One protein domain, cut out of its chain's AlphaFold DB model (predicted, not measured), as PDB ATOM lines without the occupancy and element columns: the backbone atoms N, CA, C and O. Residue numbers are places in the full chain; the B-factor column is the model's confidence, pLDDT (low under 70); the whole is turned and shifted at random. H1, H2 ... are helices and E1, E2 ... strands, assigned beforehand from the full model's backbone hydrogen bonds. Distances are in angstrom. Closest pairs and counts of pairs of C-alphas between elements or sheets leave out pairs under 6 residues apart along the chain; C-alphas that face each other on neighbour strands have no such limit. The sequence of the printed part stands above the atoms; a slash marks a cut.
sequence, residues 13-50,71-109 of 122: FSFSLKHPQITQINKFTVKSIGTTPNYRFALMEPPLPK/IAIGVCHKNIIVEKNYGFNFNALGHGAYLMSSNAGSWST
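Overview. This is residues 13 to 50 and 71 to 109 of the 122 residues of an uncharacterized protein of Ichthyophthirius multifiliis (strain G5) (UniProt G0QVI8). What shape do these coordinates make? Three small antiparallel sheets follow one another across a rounded body: the hairpin of E2 and E3 at one end, the pair of E1 and E4 next, and the three-stranded sheet of E5, E6 and E7 at the other end. The short helix H1 lies to one side by E1 and E4, and a short pairing of residues 39 to 40 with residues 87 to 88 ties the link before E4 to the long stretch after H1. What is it built of, and how large is it? The 77 printed residues include seven named strands and one named helix, in the order E1, E2, E3, E4, E5, H1, E6, E7; the class is mostly strand, though under half of the residues are in named elements. The largest sheet has the order E5, E6, E7, all antiparallel, and the whole is compact, with a radius of gyration of the C-alphas of 11.9 A and spans of 33 by 30 by 26 A.

Along the chain. Where do the elements before the cut lie? Strand E1 is residues 13 to 18, 8.5 A from first to last C-alpha, and begins with C-alpha 13 at (16.815, 7.346, 31.717). E2 is residues 22 to 26, 11.9 A long, and E3 is residues 29 to 32, 10.4 A long. E4 is residues 42 to 45, 10.2 A long. Which elements come after the cut? E5 is residues 72 to 76, 11.6 A long, and begins with C-alpha 72 at (6.698, 15.812, 25.367). H1, the one named helix, is residues 78 to 83, 8.7 A long. E6 is residues 97 to 101, 12.2 A long, and E7 is residues 106 to 108, 6.7 A long, ending with C-alpha 108 at (8.356, 17.530, 13.957).

Arrangement. How does E1 stand to E4? They are antiparallel neighbours at 124 degrees, with N 14 and O 43 at 2.9 A and N 43 and O 17 at 2.9 A, within hydrogen-bond range. How is the next pair of strands joined, and how near is it to E1? E2 and E3 form a hairpin, antiparallel at 159 degrees, with N 23 and O 31 at 2.8 A. The closest C-alphas of E1 and E2 are those of Phe 15 and Gln 24, 7.0 A apart. How does the sheet after the cut run? E5 and E6 are antiparallel at 166 degrees, with N 100 and O 73 at 2.8 A. E6 and E7 form a hairpin, antiparallel at 169 degrees, with N 107 and O 99 at 2.8 A; E5 and E7 are the edge strands. E4 and E5 are near each other, with 5 pairs of C-alphas within 10 A. Where is the helix? H1 is not on the sheet of E5, E6 and E7, with 3 pairs of C-alphas within 10 A. Its closest C-alphas with E1 are those of Val 82 and Leu 17, 7.7 A apart, while it is only just apart from E4, at 8.1 A. In H1 every O i to N i+4 pair is within hydrogen-bond range.

Size, cuts and confidence. How far does the printed part reach? The two C-alphas farthest apart are those of Thr 35 and Lys 50, at 34.3 A. Is anything cut out, and which link is long? Residues 51 to 70 are not printed, and C-alphas 50 and 71 are 25.3 A apart across the cut. The link from H1 to E6 is long, with 13 residues. How confident is the model? The mean pLDDT of the printed part is 91.8, and no printed residue is under 70.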
ATOM      1  N   PHE A  13      16.240   6.016  31.925       97.19
ATOM      2  CA  PHE A  13      16.815   7.346  31.717       97.19
ATOM      3  C   PHE A  13      18.330   7.316  31.916       97.19
ATOM      4  O   PHE A  13      18.827   6.743  32.891       97.19
ATOM      5  N   SER A  14      19.042   7.957  30.993       96.94
ATOM      6  CA  SER A  14      20.487   8.112  31.058       96.94
ATOM      7  C   SER A  14      20.884   9.124  32.129       96.94
ATOM      8  O   SER A  14      20.312  10.215  32.210       96.94
ATOM      9  N   PHE A  15      21.924   8.791  32.896       94.25
ATOM     10  CA  PHE A  15      22.521   9.718  33.858       94.25
ATOM     11  C   PHE A  15      23.291  10.858  33.177       94.25
ATOM     12  O   PHE A  15      23.371  11.950  33.742       94.25
ATOM     13  N   SER A  16      23.835  10.626  31.980       96.12
ATOM     14  CA  SER A  16      24.681  11.583  31.256       96.12
ATOM     15  C   SER A  16      23.963  12.273  30.095       96.12
ATOM     16  O   SER A  16      24.236  13.441  29.825       96.12
ATOM     17  N   LEU A  17      23.019  11.602  29.425       97.69
ATOM     18  CA  LEU A  17      22.332  12.144  28.246       97.69
ATOM     19  C   LEU A  17      21.084  12.953  28.620       97.69
ATOM     20  O   LEU A  17      19.952  12.600  28.278       97.69
ATOM     21  N   LYS A  18      21.285  14.047  29.352       97.88
ATOM     22  CA  LYS A  18      20.211  14.948  29.780       97.88
ATOM     23  C   LYS A  18      20.713  16.371  29.971       97.88
ATOM     24  O   LYS A  18      21.874  16.593  30.308       97.88
ATOM     25  N   HIS A  19      19.800  17.330  29.872       97.50
ATOM     26  CA  HIS A  19      20.102  18.712  30.231       97.50
ATOM     27  C   HIS A  19      20.540  18.822  31.713       97.50
ATOM     28  O   HIS A  19      19.937  18.157  32.566       97.50
ATOM     29  N   PRO A  20      21.507  19.694  32.072       95.69
ATOM     30  CA  PRO A  20      21.964  19.870  33.459       95.69
ATOM     31  C   PRO A  20      20.846  20.189  34.462       95.69
ATOM     32  O   PRO A  20      20.864  19.730  35.597       95.69
ATOM     33  N   GLN A  21      19.824  20.924  34.019       94.88
ATOM     34  CA  GLN A  21      18.640  21.272  34.822       94.88
ATOM     35  C   GLN A  21      17.544  20.184  34.870       94.88
ATOM     36  O   GLN A  21      16.396  20.471  35.225       94.88
ATOM     37  N   ILE A  22      17.860  18.946  34.486       95.50
ATOM     38  CA  ILE A  22      17.013  17.778  34.734       95.50
ATOM     39  C   ILE A  22      17.664  16.916  35.809       95.50
ATOM     40  O   ILE A  22      18.772  16.400  35.641       95.50
ATOM     41  N   THR A  23      16.930  16.697  36.893       95.38
ATOM     42  CA  THR A  23      17.317  15.794  37.973       95.38
ATOM     43  C   THR A  23      16.746  14.410  37.707       95.38
ATOM     44  O   THR A  23      15.546  14.251  37.473       95.38
ATOM     45  N   GLN A  24      17.597  13.389  37.772       96.12
ATOM     46  CA  GLN A  24      17.158  12.000  37.737       96.12
ATOM     47  C   GLN A  24      16.839  11.545  39.161       96.12
ATOM     48  O   GLN A  24      17.718  11.505  40.012       96.12
ATOM     49  N   ILE A  25      15.568  11.233  39.421       96.19
ATOM     50  CA  ILE A  25      15.094  10.785  40.740       96.19
ATOM     51  C   ILE A  25      15.413   9.297  40.926       96.19
ATOM     52  O   ILE A  25      15.794   8.861  42.006       96.19
ATOM     53  N   ASN A  26      15.239   8.506  39.866       96.00
ATOM     54  CA  ASN A  26      15.645   7.104  39.782       96.00
ATOM     55  C   ASN A  26      15.791   6.701  38.304       96.00
ATOM     56  O   ASN A  26      15.539   7.505  37.405       96.00
ATOM     57  N   LYS A  27      16.149   5.441  38.025       95.81
ATOM     58  CA  LYS A  27      16.307   4.912  36.653       95.81
ATOM     59  C   LYS A  27      15.098   5.119  35.720       95.81
ATOM     60  O   LYS A  27      15.264   5.132  34.507       95.81
ATOM     61  N   PHE A  28      13.896   5.323  36.256       95.56
ATOM     62  CA  PHE A  28      12.653   5.453  35.486       95.56
ATOM     63  C   PHE A  28      11.936   6.791  35.683       95.56
ATOM     64  O   PHE A  28      10.819   6.964  35.205       95.56
ATOM     65  N   THR A  29      12.530   7.733  36.420       95.88
ATOM     66  CA  THR A  29      11.875   9.000  36.758       95.88
ATOM     67  C   THR A  29      12.866  10.150  36.684       95.88
ATOM     68  O   THR A  29      13.887  10.149  37.372       95.88
ATOM     69  N   VAL A  30      12.509  11.171  35.910       96.12
ATOM     70  CA  VAL A  30      13.226  12.443  35.829       96.12
ATOM     71  C   VAL A  30      12.293  13.595  36.172       96.12
ATOM     72  O   VAL A  30      11.075  13.497  36.011       96.12
ATOM     73  N   LYS A  31      12.870  14.694  36.647       93.56
ATOM     74  CA  LYS A  31      12.168  15.938  36.937       93.56
ATOM     75  C   LYS A  31      12.978  17.104  36.406       93.56
ATOM     76  O   LYS A  31      14.157  17.247  36.715       93.56
ATOM     77  N   SER A  32      12.324  17.951  35.626       92.06
ATOM     78  CA  SER A  32      12.896  19.236  35.255       92.06
ATOM     79  C   SER A  32      12.780  20.220  36.419       92.06
ATOM     80  O   SER A  32      11.717  20.306  37.035       92.06
ATOM     81  N   ILE A  33      13.851  20.961  36.706       88.44
ATOM     82  CA  ILE A  33      13.909  21.932  37.815       88.44
ATOM     83  C   ILE A  33      14.282  23.355  37.378       88.44
ATOM     84  O   ILE A  33      14.273  24.262  38.200       88.44
ATOM     85  N   GLY A  34      14.639  23.557  36.110       81.75
ATOM     86  CA  GLY A  34      15.108  24.848  35.610       81.75
ATOM     87  C   GLY A  34      14.076  25.639  34.817       81.75
ATOM     88  O   GLY A  34      12.962  25.174  34.583       81.75
ATOM     89  N   THR A  35      14.491  26.822  34.365       82.75
ATOM     90  CA  THR A  35      13.688  27.749  33.549       82.75
ATOM     91  C   THR A  35      14.285  28.010  32.168       82.75
ATOM     92  O   THR A  35      13.552  28.407  31.275       82.75
ATOM     93  N   THR A  36      15.582  27.742  31.953       82.50
ATOM     94  CA  THR A  36      16.285  28.086  30.702       82.50
ATOM     95  C   THR A  36      17.122  26.911  30.187       82.50
ATOM     96  O   THR A  36      18.017  26.461  30.900       82.50
ATOM     97  N   PRO A  37      16.889  26.421  28.958       85.81
ATOM     98  CA  PRO A  37      15.796  26.790  28.054       85.81
ATOM     99  C   PRO A  37      14.436  26.361  28.624       85.81
ATOM    100  O   PRO A  37      14.380  25.600  29.592       85.81
ATOM    101  N   ASN A  38      13.337  26.830  28.029       85.88
ATOM    102  CA  ASN A  38      11.979  26.508  28.495       85.88
ATOM    103  C   ASN A  38      11.705  24.992  28.467       85.88
ATOM    104  O   ASN A  38      11.122  24.440  29.404       85.88
ATOM    105  N   TYR A  39      12.207  24.307  27.437       90.44
ATOM    106  CA  TYR A  39      12.040  22.872  27.222       90.44
ATOM    107  C   TYR A  39      13.396  22.177  27.101       90.44
ATOM    108  O   TYR A  39      14.333  22.707  26.503       90.44
ATOM    109  N   ARG A  40      13.505  20.990  27.700       94.25
ATOM    110  CA  ARG A  40      14.771  20.277  27.912       94.25
ATOM    111  C   ARG A  40      14.584  18.786  27.660       94.25
ATOM    112  O   ARG A  40      13.560  18.225  28.045       94.25
ATOM    113  N   PHE A  41      15.591  18.148  27.082       96.62
ATOM    114  CA  PHE A  41      15.607  16.715  26.815       96.62
ATOM    115  C   PHE A  41      16.273  15.919  27.939       96.62
ATOM    116  O   PHE A  41      17.304  16.314  28.487       96.62
ATOM    117  N   ALA A  42      15.710  14.743  28.210       97.62
ATOM    118  CA  ALA A  42      16.371  13.637  28.889       97.62
ATOM    119  C   ALA A  42      16.173  12.379  28.045       97.62
ATOM    120  O   ALA A  42      15.040  12.039  27.699       97.62
ATOM    121  N   LEU A  43      17.269  11.717  27.685       97.62
ATOM    122  CA  LEU A  43      17.248  10.560  26.798       97.62
ATOM    123  C   LEU A  43      17.202   9.266  27.609       97.62
ATOM    124  O   LEU A  43      17.655   9.197  28.754       97.62
ATOM    125  N   MET A  44      16.647   8.232  26.983       96.81
ATOM    126  CA  MET A  44      16.683   6.873  27.505       96.81
ATOM    127  C   MET A  44      17.735   6.045  26.769       96.81
ATOM    128  O   MET A  44      18.003   6.269  25.590       96.81
ATOM    129  N   GLU A  45      18.293   5.067  27.472       94.94
ATOM    130  CA  GLU A  45      19.247   4.094  26.954       94.94
ATOM    131  C   GLU A  45      18.735   2.663  27.190       94.94
ATOM    132  O   GLU A  45      18.013   2.432  28.169       94.94
ATOM    133  N   PRO A  46      19.110   1.696  26.330       93.62
ATOM    134  CA  PRO A  46      19.922   1.860  25.113       93.62
ATOM    135  C   PRO A  46      19.140   2.526  23.954       93.62
ATOM    136  O   PRO A  46      17.929   2.717  24.060       93.62
ATOM    137  N   PRO A  47      19.797   2.896  22.836       93.38
ATOM    138  CA  PRO A  47      19.108   3.384  21.642       93.38
ATOM    139  C   PRO A  47      18.060   2.400  21.118       93.38
ATOM    140  O   PRO A  47      18.172   1.184  21.296       93.38
ATOM    141  N   LEU A  48      17.059   2.932  20.416       91.75
ATOM    142  CA  LEU A  48      16.006   2.103  19.843       91.75
ATOM    143  C   LEU A  48      16.571   1.152  18.771       91.75
ATOM    144  O   LEU A  48      17.401   1.561  17.955       91.75
ATOM    145  N   PRO A  49      16.116  -0.110  18.736       89.62
ATOM    146  CA  PRO A  49      16.525  -1.059  17.713       89.62
ATOM    147  C   PRO A  49      15.936  -0.661  16.353       89.62
ATOM    148  O   PRO A  49      14.760  -0.323  16.255       89.62
ATOM    149  N   LYS A  50      16.737  -0.740  15.287       87.31
ATOM    150  CA  LYS A  50      16.330  -0.294  13.940       87.31
ATOM    151  C   LYS A  50      15.309  -1.209  13.253       87.31
ATOM    152  O   LYS A  50      14.543  -0.750  12.418       87.31
ATOM    153  N   ILE A  71       4.930  18.450  28.801       90.75
ATOM    154  CA  ILE A  71       5.803  17.282  28.757       90.75
ATOM    155  C   ILE A  71       5.609  16.648  27.393       90.75
ATOM    156  O   ILE A  71       4.481  16.331  27.025       90.75
ATOM    157  N   ALA A  72       6.702  16.473  26.659       92.19
ATOM    158  CA  ALA A  72       6.698  15.812  25.367       92.19
ATOM    159  C   ALA A  72       7.484  14.504  25.418       92.19
ATOM    160  O   ALA A  72       8.481  14.386  26.130       92.19
ATOM    161  N   ILE A  73       7.002  13.517  24.672       94.31
ATOM    162  CA  ILE A  73       7.580  12.182  24.563       94.31
ATOM    163  C   ILE A  73       7.731  11.865  23.083       94.31
ATOM    164  O   ILE A  73       6.832  12.139  22.292       94.31
ATOM    165  N   GLY A  74       8.840  11.238  22.709       94.25
ATOM    166  CA  GLY A  74       8.998  10.719  21.363       94.25
ATOM    167  C   GLY A  74      10.406  10.227  21.089       94.25
ATOM    168  O   GLY A  74      11.097   9.757  21.995       94.25
ATOM    169  N   VAL A  75      10.810  10.318  19.829       94.38
ATOM    170  CA  VAL A  75      12.097   9.824  19.332       94.38
ATOM    171  C   VAL A  75      12.956  10.981  18.846       94.38
ATOM    172  O   VAL A  75      12.442  12.016  18.423       94.38
ATOM    173  N   CYS A  76      14.275  10.825  18.920       94.75
ATOM    174  CA  CYS A  76      15.209  11.868  18.520       94.75
ATOM    175  C   CYS A  76      16.491  11.296  17.918       94.75
ATOM    176  O   CYS A  76      16.854  10.141  18.156       94.75
ATOM    177  N   HIS A  77      17.196  12.139  17.169       94.25
ATOM    178  CA  HIS A  77      18.557  11.881  16.730       94.25
ATOM    179  C   HIS A  77      19.524  12.321  17.836       94.25
ATOM    180  O   HIS A  77      19.697  13.514  18.077       94.25
ATOM    181  N   LYS A  78      20.164  11.359  18.517       95.38
ATOM    182  CA  LYS A  78      21.001  11.620  19.707       95.38
ATOM    183  C   LYS A  78      22.011  12.750  19.487       95.38
ATOM    184  O   LYS A  78      22.106  13.638  20.323       95.38
ATOM    185  N   ASN A  79      22.740  12.712  18.374       94.50
ATOM    186  CA  ASN A  79      23.827  13.657  18.110       94.50
ATOM    187  C   ASN A  79      23.313  15.098  17.990       94.50
ATOM    188  O   ASN A  79      23.884  15.984  18.612       94.50
ATOM    189  N   ILE A  80      22.168  15.303  17.326       94.06
ATOM    190  CA  ILE A  80      21.536  16.625  17.219       94.06
ATOM    191  C   ILE A  80      21.149  17.138  18.609       94.06
ATOM    192  O   ILE A  80      21.413  18.286  18.952       94.06
ATOM    193  N   ILE A  81      20.563  16.287  19.458       95.38
ATOM    194  CA  ILE A  81      20.185  16.711  20.813       95.38
ATOM    195  C   ILE A  81      21.414  17.057  21.665       95.38
ATOM    196  O   ILE A  81      21.366  18.018  22.433       95.38
ATOM    197  N   VAL A  82      22.516  16.316  21.517       95.94
ATOM    198  CA  VAL A  82      23.789  16.611  22.195       95.94
ATOM    199  C   VAL A  82      24.369  17.947  21.719       95.94
ATOM    200  O   VAL A  82      24.731  18.773  22.552       95.94
ATOM    201  N   GLU A  83      24.393  18.203  20.410       94.06
ATOM    202  CA  GLU A  83      24.868  19.464  19.816       94.06
ATOM    203  C   GLU A  83      24.051  20.676  20.279       94.06
ATOM    204  O   GLU A  83      24.596  21.752  20.517       94.06
ATOM    205  N   LYS A  84      22.741  20.500  20.480       93.38
ATOM    206  CA  LYS A  84      21.843  21.531  21.027       93.38
ATOM    207  C   LYS A  84      21.882  21.611  22.556       93.38
ATOM    208  O   LYS A  84      21.012  22.240  23.160       93.38
ATOM    209  N   ASN A  85      22.860  20.961  23.194       95.00
ATOM    210  CA  ASN A  85      23.030  20.891  24.642       95.00
ATOM    211  C   ASN A  85      21.736  20.484  25.371       95.00
ATOM    212  O   ASN A  85      21.386  21.035  26.412       95.00
ATOM    213  N   TYR A  86      20.984  19.542  24.797       96.19
ATOM    214  CA  TYR A  86      19.702  19.050  25.312       96.19
ATOM    215  C   TYR A  86      18.604  20.117  25.454       96.19
ATOM    216  O   TYR A  86      17.599  19.875  26.126       96.19
ATOM    217  N   GLY A  87      18.764  21.291  24.847       93.62
ATOM    218  CA  GLY A  87      17.727  22.308  24.764       93.62
ATOM    219  C   GLY A  87      16.745  22.021  23.633       93.62
ATOM    220  O   GLY A  87      17.139  21.595  22.550       93.62
ATOM    221  N   PHE A  88      15.459  22.279  23.865       90.50
ATOM    222  CA  PHE A  88      14.454  22.278  22.807       90.50
ATOM    223  C   PHE A  88      14.065  23.711  22.445       90.50
ATOM    224  O   PHE A  88      13.574  24.474  23.280       90.50
ATOM    225  N   ASN A  89      14.250  24.042  21.171       88.50
ATOM    226  CA  ASN A  89      13.708  25.225  20.518       88.50
ATOM    227  C   ASN A  89      13.123  24.760  19.185       88.50
ATOM    228  O   ASN A  89      13.874  24.310  18.325       88.50
ATOM    229  N   PHE A  90      11.801  24.856  19.032       83.50
ATOM    230  CA  PHE A  90      11.092  24.324  17.869       83.50
ATOM    231  C   PHE A  90      11.675  24.812  16.536       83.50
ATOM    232  O   PHE A  90      11.918  23.999  15.654       83.50
ATOM    233  N   ASN A  91      11.992  26.103  16.422       83.38
ATOM    234  CA  ASN A  91      12.493  26.691  15.176       83.38
ATOM    235  C   ASN A  91      13.974  26.377  14.910       83.38
ATOM    236  O   ASN A  91      14.437  26.529  13.788       83.38
ATOM    237  N   ALA A  92      14.733  25.964  15.931       85.38
ATOM    238  CA  ALA A  92      16.187  25.801  15.841       85.38
ATOM    239  C   ALA A  92      16.672  24.353  16.037       85.38
ATOM    240  O   ALA A  92      17.884  24.107  16.033       85.38
ATOM    241  N   LEU A  93      15.753  23.404  16.243       85.25
ATOM    242  CA  LEU A  93      16.089  21.996  16.464       85.25
ATOM    243  C   LEU A  93      16.465  21.262  15.163       85.25
ATOM    244  O   LEU A  93      17.222  20.298  15.240       85.25
ATOM    245  N   GLY A  94      15.973  21.710  13.998       81.75
ATOM    246  CA  GLY A  94      16.149  21.015  12.706       81.75
ATOM    247  C   GLY A  94      15.479  19.636  12.687       81.75
ATOM    248  O   GLY A  94      14.602  19.382  13.508       81.75
ATOM    249  N   HIS A  95      15.898  18.703  11.830       82.81
ATOM    250  CA  HIS A  95      15.463  17.288  11.819       82.81
ATOM    251  C   HIS A  95      15.892  16.456  13.062       82.81
ATOM    252  O   HIS A  95      16.346  15.314  12.963       82.81
ATOM    253  N   GLY A  96      15.757  17.006  14.274       88.19
ATOM    254  CA  GLY A  96      16.299  16.438  15.510       88.19
ATOM    255  C   GLY A  96      15.358  15.542  16.315       88.19
ATOM    256  O   GLY A  96      15.840  14.660  17.031       88.19
ATOM    257  N   ALA A  97      14.038  15.744  16.242       93.25
ATOM    258  CA  ALA A  97      13.080  14.998  17.060       93.25
ATOM    259  C   ALA A  97      11.662  14.938  16.471       93.25
ATOM    260  O   ALA A  97      11.218  15.855  15.786       93.25
ATOM    261  N   TYR A  98      10.947  13.868  16.823       93.62
ATOM    262  CA  TYR A  98       9.518  13.668  16.580       93.62
ATOM    263  C   TYR A  98       8.843  13.410  17.923       93.62
ATOM    264  O   TYR A  98       9.117  12.387  18.555       93.62
ATOM    265  N   LEU A  99       8.004  14.337  18.383       94.00
ATOM    266  CA  LEU A  99       7.476  14.350  19.747       94.00
ATOM    267  C   LEU A  99       5.959  14.551  19.766       94.00
ATOM    268  O   LEU A  99       5.407  15.268  18.939       94.00
ATOM    269  N   MET A 100       5.304  13.988  20.777       91.94
ATOM    270  CA  MET A 100       3.924  14.293  21.153       91.94
ATOM    271  C   MET A 100       3.917  14.892  22.554       91.94
ATOM    272  O   MET A 100       4.500  14.316  23.476       91.94
ATOM    273  N   SER A 101       3.276  16.042  22.729       90.56
ATOM    274  CA  SER A 101       3.174  16.734  24.012       90.56
ATOM    275  C   SER A 101       1.859  16.468  24.734       90.56
ATOM    276  O   SER A 101       0.834  16.138  24.148       90.56
ATOM    277  N   SER A 102       1.882  16.656  26.051       88.19
ATOM    278  CA  SER A 102       0.753  16.440  26.960       88.19
ATOM    279  C   SER A 102      -0.465  17.335  26.693       88.19
ATOM    280  O   SER A 102      -1.507  17.117  27.295       88.19
ATOM    281  N   ASN A 103      -0.339  18.337  25.822       86.56
ATOM    282  CA  ASN A 103      -1.430  19.177  25.320       86.56
ATOM    283  C   ASN A 103      -1.971  18.701  23.951       86.56
ATOM    284  O   ASN A 103      -2.581  19.494  23.246       86.56
ATOM    285  N   ALA A 104      -1.699  17.452  23.560       85.94
ATOM    286  CA  ALA A 104      -2.035  16.864  22.258       85.94
ATOM    287  C   ALA A 104      -1.326  17.488  21.036       85.94
ATOM    288  O   ALA A 104      -1.652  17.149  19.902       85.94
ATOM    289  N   GLY A 105      -0.330  18.354  21.248       87.81
ATOM    290  CA  GLY A 105       0.522  18.866  20.175       87.81
ATOM    291  C   GLY A 105       1.486  17.808  19.634       87.81
ATOM    292  O   GLY A 105       1.981  16.960  20.380       87.81
ATOM    293  N   SER A 106       1.788  17.884  18.340       90.62
ATOM    294  CA  SER A 106       2.862  17.129  17.696       90.62
ATOM    295  C   SER A 106       3.977  18.076  17.255       90.62
ATOM    296  O   SER A 106       3.731  19.188  16.791       90.62
ATOM    297  N   TRP A 107       5.220  17.634  17.420       87.19
ATOM    298  CA  TRP A 107       6.410  18.402  17.078       87.19
ATOM    299  C   TRP A 107       7.271  17.566  16.157       87.19
ATOM    300  O   TRP A 107       7.803  16.528  16.552       87.19
ATOM    301  N   SER A 108       7.405  18.035  14.931       86.44
ATOM    302  CA  SER A 108       8.356  17.530  13.957       86.44
ATOM    303  C   SER A 108       8.804  18.714  13.138       86.44
ATOM    304  O   SER A 108       7.990  19.547  12.742       86.44
ATOM    305  N   THR A 109      10.092  18.796  12.899       71.56
ATOM    306  CA  THR A 109      10.703  19.963  12.292       71.56
ATOM    307  C   THR A 109      11.495  19.475  11.092       71.56
ATOM    308  O   THR A 109      12.099  18.395  11.147       71.56
TER     309      THR A 109